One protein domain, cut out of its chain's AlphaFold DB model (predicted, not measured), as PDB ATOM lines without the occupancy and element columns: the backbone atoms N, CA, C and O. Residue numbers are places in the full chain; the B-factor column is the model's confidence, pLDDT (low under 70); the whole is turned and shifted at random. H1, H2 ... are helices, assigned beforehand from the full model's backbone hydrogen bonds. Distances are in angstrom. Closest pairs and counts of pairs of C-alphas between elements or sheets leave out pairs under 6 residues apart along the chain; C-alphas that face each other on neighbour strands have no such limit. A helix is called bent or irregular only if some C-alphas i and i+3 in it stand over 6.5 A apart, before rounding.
ATOM      1  N   ARG A   9     162.595 199.191 141.713       94.56
ATOM      2  CA  ARG A   9     163.600 199.533 140.692       94.56
ATOM      3  C   ARG A   9     164.580 198.391 140.454       94.56
ATOM      4  O   ARG A   9     164.951 197.683 141.386       94.56
ATOM      5  N   LYS A  10     165.018 198.236 139.202       94.94
ATOM      6  CA  LYS A  10     166.147 197.373 138.824       94.94
ATOM      7  C   LYS A  10     167.469 197.984 139.299       94.94
ATOM      8  O   LYS A  10     167.547 199.185 139.555       94.94
ATOM      9  N   LYS A  11     168.541 197.180 139.295       95.38
ATOM     10  CA  LYS A  11     169.922 197.652 139.532       95.38
ATOM     11  C   LYS A  11     170.331 198.800 138.599       95.38
ATOM     12  O   LYS A  11     171.088 199.668 139.005       95.38
ATOM     13  N   ASN A  12     169.794 198.835 137.379       95.19
ATOM     14  CA  ASN A  12     170.037 199.895 136.395       95.19
ATOM     15  C   ASN A  12     169.103 201.118 136.547       95.19
ATOM     16  O   ASN A  12     169.006 201.933 135.637       95.19
ATOM     17  N   GLY A  13     168.372 201.242 137.658       93.94
ATOM     18  CA  GLY A  13     167.570 202.425 137.989       93.94
ATOM     19  C   GLY A  13     166.174 202.492 137.357       93.94
ATOM     20  O   GLY A  13     165.347 203.280 137.827       93.94
ATOM     21  N   TYR A  14     165.856 201.656 136.362       95.94
ATOM     22  CA  TYR A  14     164.526 201.619 135.740       95.94
ATOM     23  C   TYR A  14     163.456 201.090 136.698       95.94
ATOM     24  O   TYR A  14     163.708 200.186 137.500       95.94
ATOM     25  N   ARG A  15     162.245 201.653 136.604       94.75
ATOM     26  CA  ARG A  15     161.085 201.235 137.404       94.75
ATOM     27  C   ARG A  15     160.563 199.879 136.927       94.75
ATOM     28  O   ARG A  15     160.572 199.600 135.731       94.75
ATOM     29  N   ILE A  16     160.100 199.061 137.864       95.25
ATOM     30  CA  ILE A  16     159.424 197.787 137.609       95.25
ATOM     31  C   ILE A  16     158.074 197.840 138.308       95.25
ATOM     32  O   ILE A  16     157.993 198.362 139.419       95.25
ATOM     33  N   TYR A  17     157.058 197.279 137.663       95.12
ATOM     34  CA  TYR A  17     155.722 197.126 138.222       95.12
ATOM     35  C   TYR A  17     155.270 195.683 138.035       95.12
ATOM     36  O   TYR A  17     155.460 195.120 136.953       95.12
ATOM     37  N   ASP A  18     154.693 195.099 139.075       94.94
ATOM     38  CA  ASP A  18     153.978 193.829 138.989       94.94
ATOM     39  C   ASP A  18     152.457 194.043 138.880       94.94
ATOM     40  O   ASP A  18     151.967 195.166 138.754       94.94
ATOM     41  N   ALA A  19     151.695 192.949 138.872       95.50
ATOM     42  CA  ALA A  19     150.243 193.011 138.756       95.50
ATOM     43  C   ALA A  19     149.585 193.794 139.909       95.50
ATOM     44  O   ALA A  19     148.615 194.518 139.675       95.50
ATOM     45  N   ASP A  20     150.129 193.701 141.124       91.50
ATOM     46  CA  ASP A  20     149.602 194.401 142.297       91.50
ATOM     47  C   ASP A  20     149.866 195.904 142.199       91.50
ATOM     48  O   ASP A  20     148.967 196.710 142.457       91.50
ATOM     49  N   ASP A  21     151.052 196.294 141.722       93.50
ATOM     50  CA  ASP A  21     151.382 197.689 141.431       93.50
ATOM     51  C   ASP A  21     150.406 198.283 140.397       93.50
ATOM     52  O   ASP A  21     149.890 199.392 140.578       93.50
ATOM     53  N   ILE A  22     150.097 197.537 139.329       95.31
ATOM     54  CA  ILE A  22     149.134 197.965 138.302       95.31
ATOM     55  C   ILE A  22     147.716 198.075 138.874       95.31
ATOM     56  O   ILE A  22     147.014 199.049 138.586       95.31
ATOM     57  N   ASN A  23     147.279 197.118 139.693       93.12
ATOM     58  CA  ASN A  23     145.963 197.164 140.334       93.12
ATOM     59  C   ASN A  23     145.835 198.368 141.271       93.12
ATOM     60  O   ASN A  23     144.849 199.106 141.206       93.12
ATOM     61  N   ARG A  24     146.861 198.637 142.079       93.44
ATOM     62  CA  ARG A  24     146.907 199.814 142.948       93.44
ATOM     63  C   ARG A  24     146.866 201.117 142.151       93.44
ATOM     64  O   ARG A  24     146.113 202.024 142.500       93.44
ATOM     65  N   LEU A  25     147.611 201.203 141.047       94.62
ATOM     66  CA  LEU A  25     147.574 202.359 140.146       94.62
ATOM     67  C   LEU A  25     146.187 202.578 139.528       94.62
ATOM     68  O   LEU A  25     145.760 203.726 139.403       94.62
ATOM     69  N   LYS A  26     145.463 201.507 139.183       95.94
ATOM     70  CA  LYS A  26     144.071 201.604 138.714       95.94
ATOM     71  C   LYS A  26     143.153 202.175 139.796       95.94
ATOM     72  O   LYS A  26     142.381 203.076 139.488       95.94
ATOM     73  N   ILE A  27     143.274 201.720 141.045       93.50
ATOM     74  CA  ILE A  27     142.494 202.253 142.179       93.50
ATOM     75  C   ILE A  27     142.763 203.751 142.358       93.50
ATOM     76  O   ILE A  27     141.823 204.547 142.378       93.50
ATOM     77  N   ILE A  28     144.041 204.145 142.417       94.81
ATOM     78  CA  ILE A  28     144.445 205.553 142.542       94.81
ATOM     79  C   ILE A  28     143.857 206.375 141.393       94.81
ATOM     80  O   ILE A  28     143.265 207.426 141.630       94.81
ATOM     81  N   ARG A  29     143.985 205.894 140.149       96.38
ATOM     82  CA  ARG A  29     143.442 206.575 138.969       96.38
ATOM     83  C   ARG A  29     141.931 206.770 139.083       96.38
ATOM     84  O   ARG A  29     141.471 207.891 138.899       96.38
ATOM     85  N   SER A  30     141.179 205.719 139.402       96.38
ATOM     86  CA  SER A  30     139.719 205.788 139.516       96.38
ATOM     87  C   SER A  30     139.274 206.792 140.579       96.38
ATOM     88  O   SER A  30     138.408 207.619 140.311       96.38
ATOM     89  N   LEU A  31     139.907 206.785 141.756       94.00
ATOM     90  CA  LEU A  31     139.568 207.711 142.840       94.00
ATOM     91  C   LEU A  31     139.962 209.159 142.521       94.00
ATOM     92  O   LEU A  31     139.217 210.083 142.840       94.00
ATOM     93  N   ARG A  32     141.088 209.373 141.830       93.81
ATOM     94  CA  ARG A  32     141.462 210.705 141.332       93.81
ATOM     95  C   ARG A  32     140.484 211.224 140.283       93.81
ATOM     96  O   ARG A  32     140.169 212.408 140.313       93.81
ATOM     97  N   CYS A  33     139.979 210.365 139.397       94.50
ATOM     98  CA  CYS A  33     138.917 210.728 138.454       94.50
ATOM     99  C   CYS A  33     137.591 211.039 139.167       94.50
ATOM    100  O   CYS A  33     136.868 211.923 138.727       94.50
ATOM    101  N   ALA A  34     137.311 210.373 140.289       90.94
ATOM    102  CA  ALA A  34     136.197 210.693 141.183       90.94
ATOM    103  C   ALA A  34     136.479 211.892 142.116       90.94
ATOM    104  O   ALA A  34     135.721 212.140 143.047       90.94
ATOM    105  N   ASN A  35     137.560 212.639 141.865       92.00
ATOM    106  CA  ASN A  35     137.925 213.879 142.541       92.00
ATOM    107  C   ASN A  35     138.220 213.757 144.053       92.00
ATOM    108  O   ASN A  35     138.173 214.757 144.767       92.00
ATOM    109  N   TYR A  36     138.594 212.572 144.544       92.44
ATOM    110  CA  TYR A  36     139.127 212.401 145.906       92.44
ATOM    111  C   TYR A  36     140.536 212.984 146.040       92.44
ATOM    112  O   TYR A  36     141.345 212.898 145.106       92.44
ATOM    113  N   SER A  37     140.870 213.546 147.205       91.94
ATOM    114  CA  SER A  37     142.226 214.031 147.489       91.94
ATOM    115  C   SER A  37     143.247 212.890 147.560       91.94
ATOM    116  O   SER A  37     142.914 211.717 147.731       91.94
ATOM    117  N   LEU A  38     144.533 213.228 147.425       91.56
ATOM    118  CA  LEU A  38     145.606 212.245 147.610       91.56
ATOM    119  C   LEU A  38     145.644 211.718 149.052       91.56
ATOM    120  O   LEU A  38     145.958 210.546 149.242       91.56
ATOM    121  N   SER A  39     145.283 212.552 150.031       90.44
ATOM    122  CA  SER A  39     145.195 212.184 151.445       90.44
ATOM    123  C   SER A  39     144.119 211.121 151.673       90.44
ATOM    124  O   SER A  39     144.416 210.069 152.239       90.44
ATOM    125  N   ALA A  40     142.914 211.315 151.122       91.56
ATOM    126  CA  ALA A  40     141.825 210.336 151.212       91.56
ATOM    127  C   ALA A  40     142.193 208.989 150.579       91.56
ATOM    128  O   ALA A  40     141.954 207.927 151.157       91.56
ATOM    129  N   ILE A  41     142.841 209.030 149.414       92.75
ATOM    130  CA  ILE A  41     143.319 207.822 148.737       92.75
ATOM    131  C   ILE A  41     144.392 207.121 149.581       92.75
ATOM    132  O   ILE A  41     144.369 205.898 149.695       92.75
ATOM    133  N   LEU A  42     145.313 207.863 150.200       91.00
ATOM    134  CA  LEU A  42     146.357 207.289 151.049       91.00
ATOM    135  C   LEU A  42     145.774 206.615 152.298       91.00
ATOM    136  O   LEU A  42     146.147 205.478 152.580       91.00
ATOM    137  N   ARG A  43     144.833 207.260 153.004       89.50
ATOM    138  CA  ARG A  43     144.145 206.663 154.165       89.50
ATOM    139  C   ARG A  43     143.451 205.358 153.794       89.50
ATOM    140  O   ARG A  43     143.627 204.349 154.473       89.50
ATOM    141  N   MET A  44     142.714 205.360 152.684       90.88
ATOM    142  CA  MET A  44     142.031 204.167 152.185       90.88
ATOM    143  C   MET A  44     143.014 203.038 151.847       90.88
ATOM    144  O   MET A  44     142.795 201.893 152.243       90.88
ATOM    145  N   LEU A  45     144.127 203.343 151.175       90.12
ATOM    146  CA  LEU A  45     145.148 202.344 150.851       90.12
ATOM    147  C   LEU A  45     145.856 201.800 152.103       90.12
ATOM    148  O   LEU A  45     146.123 200.602 152.171       90.12
ATOM    149  N   ASN A  46     146.114 202.646 153.104       86.88
ATOM    150  CA  ASN A  46     146.676 202.218 154.386       86.88
ATOM    151  C   ASN A  46     145.700 201.308 155.145       86.88
ATOM    152  O   ASN A  46     146.115 200.274 155.666       86.88
ATOM    153  N   ALA A  47     144.402 201.629 155.153       84.62
ATOM    154  CA  ALA A  47     143.378 200.771 155.754       84.62
ATOM    155  C   ALA A  47     143.368 199.363 155.122       84.62
ATOM    156  O   ALA A  47     143.257 198.360 155.829       84.62
ATOM    157  N   LEU A  48     143.573 199.274 153.802       81.75
ATOM    158  CA  LEU A  48     143.691 197.997 153.091       81.75
ATOM    159  C   LEU A  48     144.974 197.225 153.442       81.75
ATOM    160  O   LEU A  48     144.922 196.006 153.628       81.75
ATOM    161  N   GLU A  49     146.122 197.904 153.518       79.25
ATOM    162  CA  GLU A  49     147.423 197.274 153.787       79.25
ATOM    163  C   GLU A  49     147.570 196.790 155.231       79.25
ATOM    164  O   GLU A  49     148.012 195.661 155.459       79.25
ATOM    165  N   TYR A  50     147.159 197.599 156.209       71.12
ATOM    166  CA  TYR A  50     147.339 197.290 157.630       71.12
ATOM    167  C   TYR A  50     146.346 196.245 158.172       71.12
ATOM    168  O   TYR A  50     146.347 195.960 159.366       71.12
ATOM    169  N   ARG A  51     145.532 195.612 157.307       59.53
ATOM    170  CA  ARG A  51     144.548 194.563 157.656       59.53
ATOM    171  C   ARG A  51     143.579 194.954 158.780       59.53
ATOM    172  O   ARG A  51     142.977 194.076 159.400       59.53
ATOM    173  N   ILE A  52     143.382 196.247 159.011       51.41
ATOM    174  CA  ILE A  52     142.347 196.742 159.912       51.41
ATOM    175  C   ILE A  52     141.062 196.770 159.083       51.41
ATOM    176  O   ILE A  52     140.804 197.704 158.339       51.41
ATOM    177  N   ASN A  53     140.311 195.671 159.175       52.03
ATOM    178  CA  ASN A  53     138.975 195.464 158.617       52.03
ATOM    179  C   ASN A  53     138.825 195.579 157.089       52.03
ATOM    180  O   ASN A  53     138.663 196.642 156.501       52.03
ATOM    181  N   LYS A  54     138.701 194.419 156.435       64.00
ATOM    182  CA  LYS A  54     138.350 194.298 155.006       64.00
ATOM    183  C   LYS A  54     136.871 194.573 154.695       64.00
ATOM    184  O   LYS A  54     136.387 194.147 153.646       64.00
ATOM    185  N   ASN A  55     136.115 195.186 155.604       75.31
ATOM    186  CA  ASN A  55     134.706 195.439 155.332       75.31
ATOM    187  C   ASN A  55     134.562 196.709 154.471       75.31
ATOM    188  O   ASN A  55     135.352 197.649 154.549       75.31
ATOM    189  N   GLN A  56     133.548 196.724 153.610       78.25
ATOM    190  CA  GLN A  56     133.298 197.838 152.695       78.25
ATOM    191  C   GLN A  56     133.025 199.158 153.435       78.25
ATOM    192  O   GLN A  56     133.359 200.229 152.928       78.25
ATOM    193  N   LYS A  57     132.432 199.086 154.633       79.38
ATOM    194  CA  LYS A  57     132.065 200.260 155.430       79.38
ATOM    195  C   LYS A  57     133.296 201.022 155.913       79.38
ATOM    196  O   LYS A  57     133.305 202.244 155.837       79.38
ATOM    197  N   ASP A  58     134.344 200.320 156.321       80.19
ATOM    198  CA  ASP A  58     135.576 200.920 156.826       80.19
ATOM    199  C   ASP A  58     136.387 201.564 155.695       80.19
ATOM    200  O   ASP A  58     136.933 202.652 155.870       80.19
ATOM    201  N   ILE A  59     136.363 200.974 154.493       85.88
ATOM    202  CA  ILE A  59     136.933 201.583 153.277       85.88
ATOM    203  C   ILE A  59     136.207 202.890 152.935       85.88
ATOM    204  O   ILE A  59     136.847 203.912 152.681       85.88
ATOM    205  N   LEU A  60     134.870 202.870 152.928       85.69
ATOM    206  CA  LEU A  60     134.067 204.065 152.653       85.69
ATOM    207  C   LEU A  60     134.286 205.140 153.717       85.69
ATOM    208  O   LEU A  60     134.410 206.315 153.375       85.69
ATOM    209  N   LYS A  61     134.393 204.747 154.987       86.25
ATOM    210  CA  LYS A  61     134.689 205.663 156.086       86.25
ATOM    211  C   LYS A  61     136.066 206.308 155.922       86.25
ATOM    212  O   LYS A  61     136.167 207.525 155.991       86.25
ATOM    213  N   ALA A  62     137.104 205.531 155.605       87.25
ATOM    214  CA  ALA A  62     138.449 206.063 155.371       87.25
ATOM    215  C   ALA A  62     138.481 207.114 154.242       87.25
ATOM    216  O   ALA A  62     139.158 208.137 154.365       87.25
ATOM    217  N   LEU A  63     137.706 206.899 153.171       89.12
ATOM    218  CA  LEU A  63     137.579 207.854 152.064       89.12
ATOM    219  C   LEU A  63     136.830 209.137 152.446       89.12
ATOM    220  O   LEU A  63     137.175 210.198 151.935       89.12
ATOM    221  N   ASN A  64     135.816 209.041 153.311       89.19
ATOM    222  CA  ASN A  64     134.881 210.137 153.598       89.19
ATOM    223  C   ASN A  64     135.113 210.835 154.952       89.19
ATOM    224  O   ASN A  64     134.299 211.651 155.384       89.19
ATOM    225  N   THR A  65     136.184 210.488 155.666       86.50
ATOM    226  CA  THR A  65     136.523 211.081 156.963       86.50
ATOM    227  C   THR A  65     137.977 211.554 156.936       86.50
ATOM    228  O   THR A  65     138.882 210.740 157.140       86.50
ATOM    229  N   PRO A  66     138.222 212.836 156.611       84.12
ATOM    230  CA  PRO A  66     139.542 213.451 156.723       84.12
ATOM    231  C   PRO A  66     139.971 213.552 158.185       84.12
ATOM    232  O   PRO A  66     139.125 213.780 159.052       84.12
ATOM    233  N   GLU A  67     141.267 213.420 158.449       80.00
ATOM    234  CA  GLU A  67     141.844 213.731 159.757       80.00
ATOM    235  C   GLU A  67     141.840 215.252 160.009       80.00
ATOM    236  O   GLU A  67     141.785 216.060 159.077       80.00
ATOM    237  N   GLU A  68     141.870 215.660 161.281       74.62
ATOM    238  CA  GLU A  68     141.785 217.078 161.681       74.62
ATOM    239  C   GLU A  68     142.962 217.927 161.172       74.62
ATOM    240  O   GLU A  68     142.831 219.137 161.016       74.62
ATOM    241  N   ASN A  69     144.099 217.292 160.892       76.62
ATOM    242  CA  ASN A  69     145.356 217.906 160.467       76.62
ATOM    243  C   ASN A  69     145.582 217.863 158.943       76.62
ATOM    244  O   ASN A  69     146.697 218.116 158.486       76.62
ATOM    245  N   GLU A  70     144.577 217.502 158.143       74.50
ATOM    246  CA  GLU A  70     144.736 217.433 156.689       74.50
ATOM    247  C   GLU A  70     144.604 218.802 156.016       74.50
ATOM    248  O   GLU A  70     143.510 219.347 155.883       74.50
ATOM    249  N   ASP A  71     145.727 219.310 155.499       63.50
ATOM    250  CA  ASP A  71     145.808 220.620 154.834       63.50
ATOM    251  C   ASP A  71     145.091 220.682 153.471       63.50
ATOM    252  O   ASP A  71     144.667 221.749 153.030       63.50
ATOM    253  N   ILE A  72     144.974 219.551 152.760       69.69
ATOM    254  CA  ILE A  72     144.378 219.487 151.416       69.69
ATOM    255  C   ILE A  72     143.241 218.469 151.412       69.69
ATOM    256  O   ILE A  72     143.466 217.267 151.260       69.69
ATOM    257  N   VAL A  73     142.017 218.982 151.515       76.44
ATOM    258  CA  VAL A  73     140.773 218.204 151.500       76.44
ATOM    259  C   VAL A  73     139.976 218.550 150.243       76.44
ATOM    260  O   VAL A  73     139.803 219.720 149.903       76.44
ATOM    261  N   SER A  74     139.493 217.532 149.532       83.31
ATOM    262  CA  SER A  74     138.537 217.703 148.433       83.31
ATOM    263  C   SER A  74     137.100 217.636 148.949       83.31
ATOM    264  O   SER A  74     136.823 216.971 149.944       83.31
ATOM    265  N   VAL A  75     136.151 218.243 148.228       80.50
ATOM    266  CA  VAL A  75     134.706 218.135 148.521       80.50
ATOM    267  C   VAL A  75     134.271 216.668 148.623       80.50
ATOM    268  O   VAL A  75     133.501 216.299 149.508       80.50
ATOM    269  N   CYS A  76     134.811 215.812 147.752       86.00
ATOM    270  CA  CYS A  76     134.495 214.386 147.726       86.00
ATOM    271  C   CYS A  76     134.932 213.647 148.996       86.00
ATOM    272  O   CYS A  76     134.295 212.664 149.360       86.00
ATOM    273  N   ASP A  77     135.940 214.150 149.713       87.88
ATOM    274  CA  ASP A  77     136.452 213.523 150.935       87.88
ATOM    275  C   ASP A  77     135.483 213.656 152.117       87.88
ATOM    276  O   ASP A  77     135.727 213.074 153.165       87.88
ATOM    277  N   ARG A  78     134.407 214.444 151.986       87.19
ATOM    278  CA  ARG A  78     133.334 214.569 152.987       87.19
ATOM    279  C   ARG A  78     131.942 214.402 152.383       87.19
ATOM    280  O   ARG A  78     130.958 214.588 153.086       87.19
ATOM    281  N   LEU A  79     131.835 214.061 151.097       87.44
ATOM    282  CA  LEU A  79     130.576 214.161 150.356       87.44
ATOM    283  C   LEU A  79     129.460 213.319 150.978       87.44
ATOM    284  O   LEU A  79     128.361 213.828 151.177       87.44
TER     285      LEU A  79
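What this domain is: This is residues 9 to 79 of the 109 residues of the protein "DNA-binding transcriptional regulator, MerR family" of Treponema porcinum (UniProt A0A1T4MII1). Two helices, H2 and H3, lie side by side as a hairpin, with the short H4 at the end of H3, and the longest helix, H1, slants away from H2 as one limb of a V, meeting it with residues 28 to 32. From the far end of H1 the stretch before it sticks out, residues 10 to 16 standing free, and this tail with the first part of H1 makes much of the length. The printed part has 71 residues with four named helices in the order H1, H2, H3, H4 and no named strand, and its class is all helix, with 41 residues in the helices. The whole is loose, with a radius of gyration of the C-alphas of 14.0 A, and elongated, spanning 43 by 25 by 22 A.

How they stand to each other: H1, residues 19 to 33, is the longest helix, with 15 residues. H2, residues 38 to 49, follows it after a tight link of 4 residues. H1 and H2 only just touch, with 3 pairs of C-alphas within 8 A, and the closest C-alphas are those of Ile 28 and Ile 41, 6.7 A apart. H1 touches H2 with residues 28 to 32 alone, and H2 touches H1 with residues 38 to 41 alone. The two run opposite ways at a steep tilt of 36 degrees, only just past shallow, and form a helical hairpin. H3, residues 56 to 64, touches H2 with 14 pairs of C-alphas within 8 A, the closest being those of Ala 40 and Leu 63, 5.0 A apart. H2 and H3 run opposite ways at a shallow tilt of 25 degrees, and they too form a helical hairpin. Their centres are 9.6 A apart. H4, residues 75 to 79, touches H3, the closest C-alphas being those of Asn 64 and Asp 77 at 4.6 A. H4 is close to H2 but not clearly touching it, with the C-alphas of Ala 40 and Asp 77 the closest at 6.3 A. H1 is apart from both H3 and H4. In H1, H2, H3 and H4 every pair of backbone O of residue i and N of residue i+4 is within hydrogen-bond range.

Where its parts are: H1 begins with C-alpha 19 of Ala 19 at (150.243, 193.011, 138.756) and ends with C-alpha 33 of Cys 33 at (138.917, 210.728, 138.454), a length of 21.0 A. H2 measures 16.3 A from C-alpha 38 to C-alpha 49, and H3 measures 12.4 A from C-alpha 56 to C-alpha 64. H4, with five residues, is 6.0 A long and ends with C-alpha 79 of Leu 79 at (130.576, 214.161, 150.356). No helix is bent or irregular.

The domain as a whole: The two C-alphas farthest apart are those of Asn 12 and Leu 79, at 44.2 A. Residues 10 to 16 stand free, as do residues 18 to 23, of which 19 to 23 belong to H1, and residues 49 to 57. Without these stretches the body has 49 residues, spans 34 by 21 by 20 A and has a radius of gyration of 10.6 A. The printed part has no cut. The link from H2 to H3, 6 residues, and the link from H3 to H4, 10 residues, are both short, and no link is long. The mean pLDDT of the printed part is 86.3, and the model's confidence is low, under 70, at residues 51 to 54 in the link from H2 to H3 and residues 71 to 72 in the link from H3 to H4.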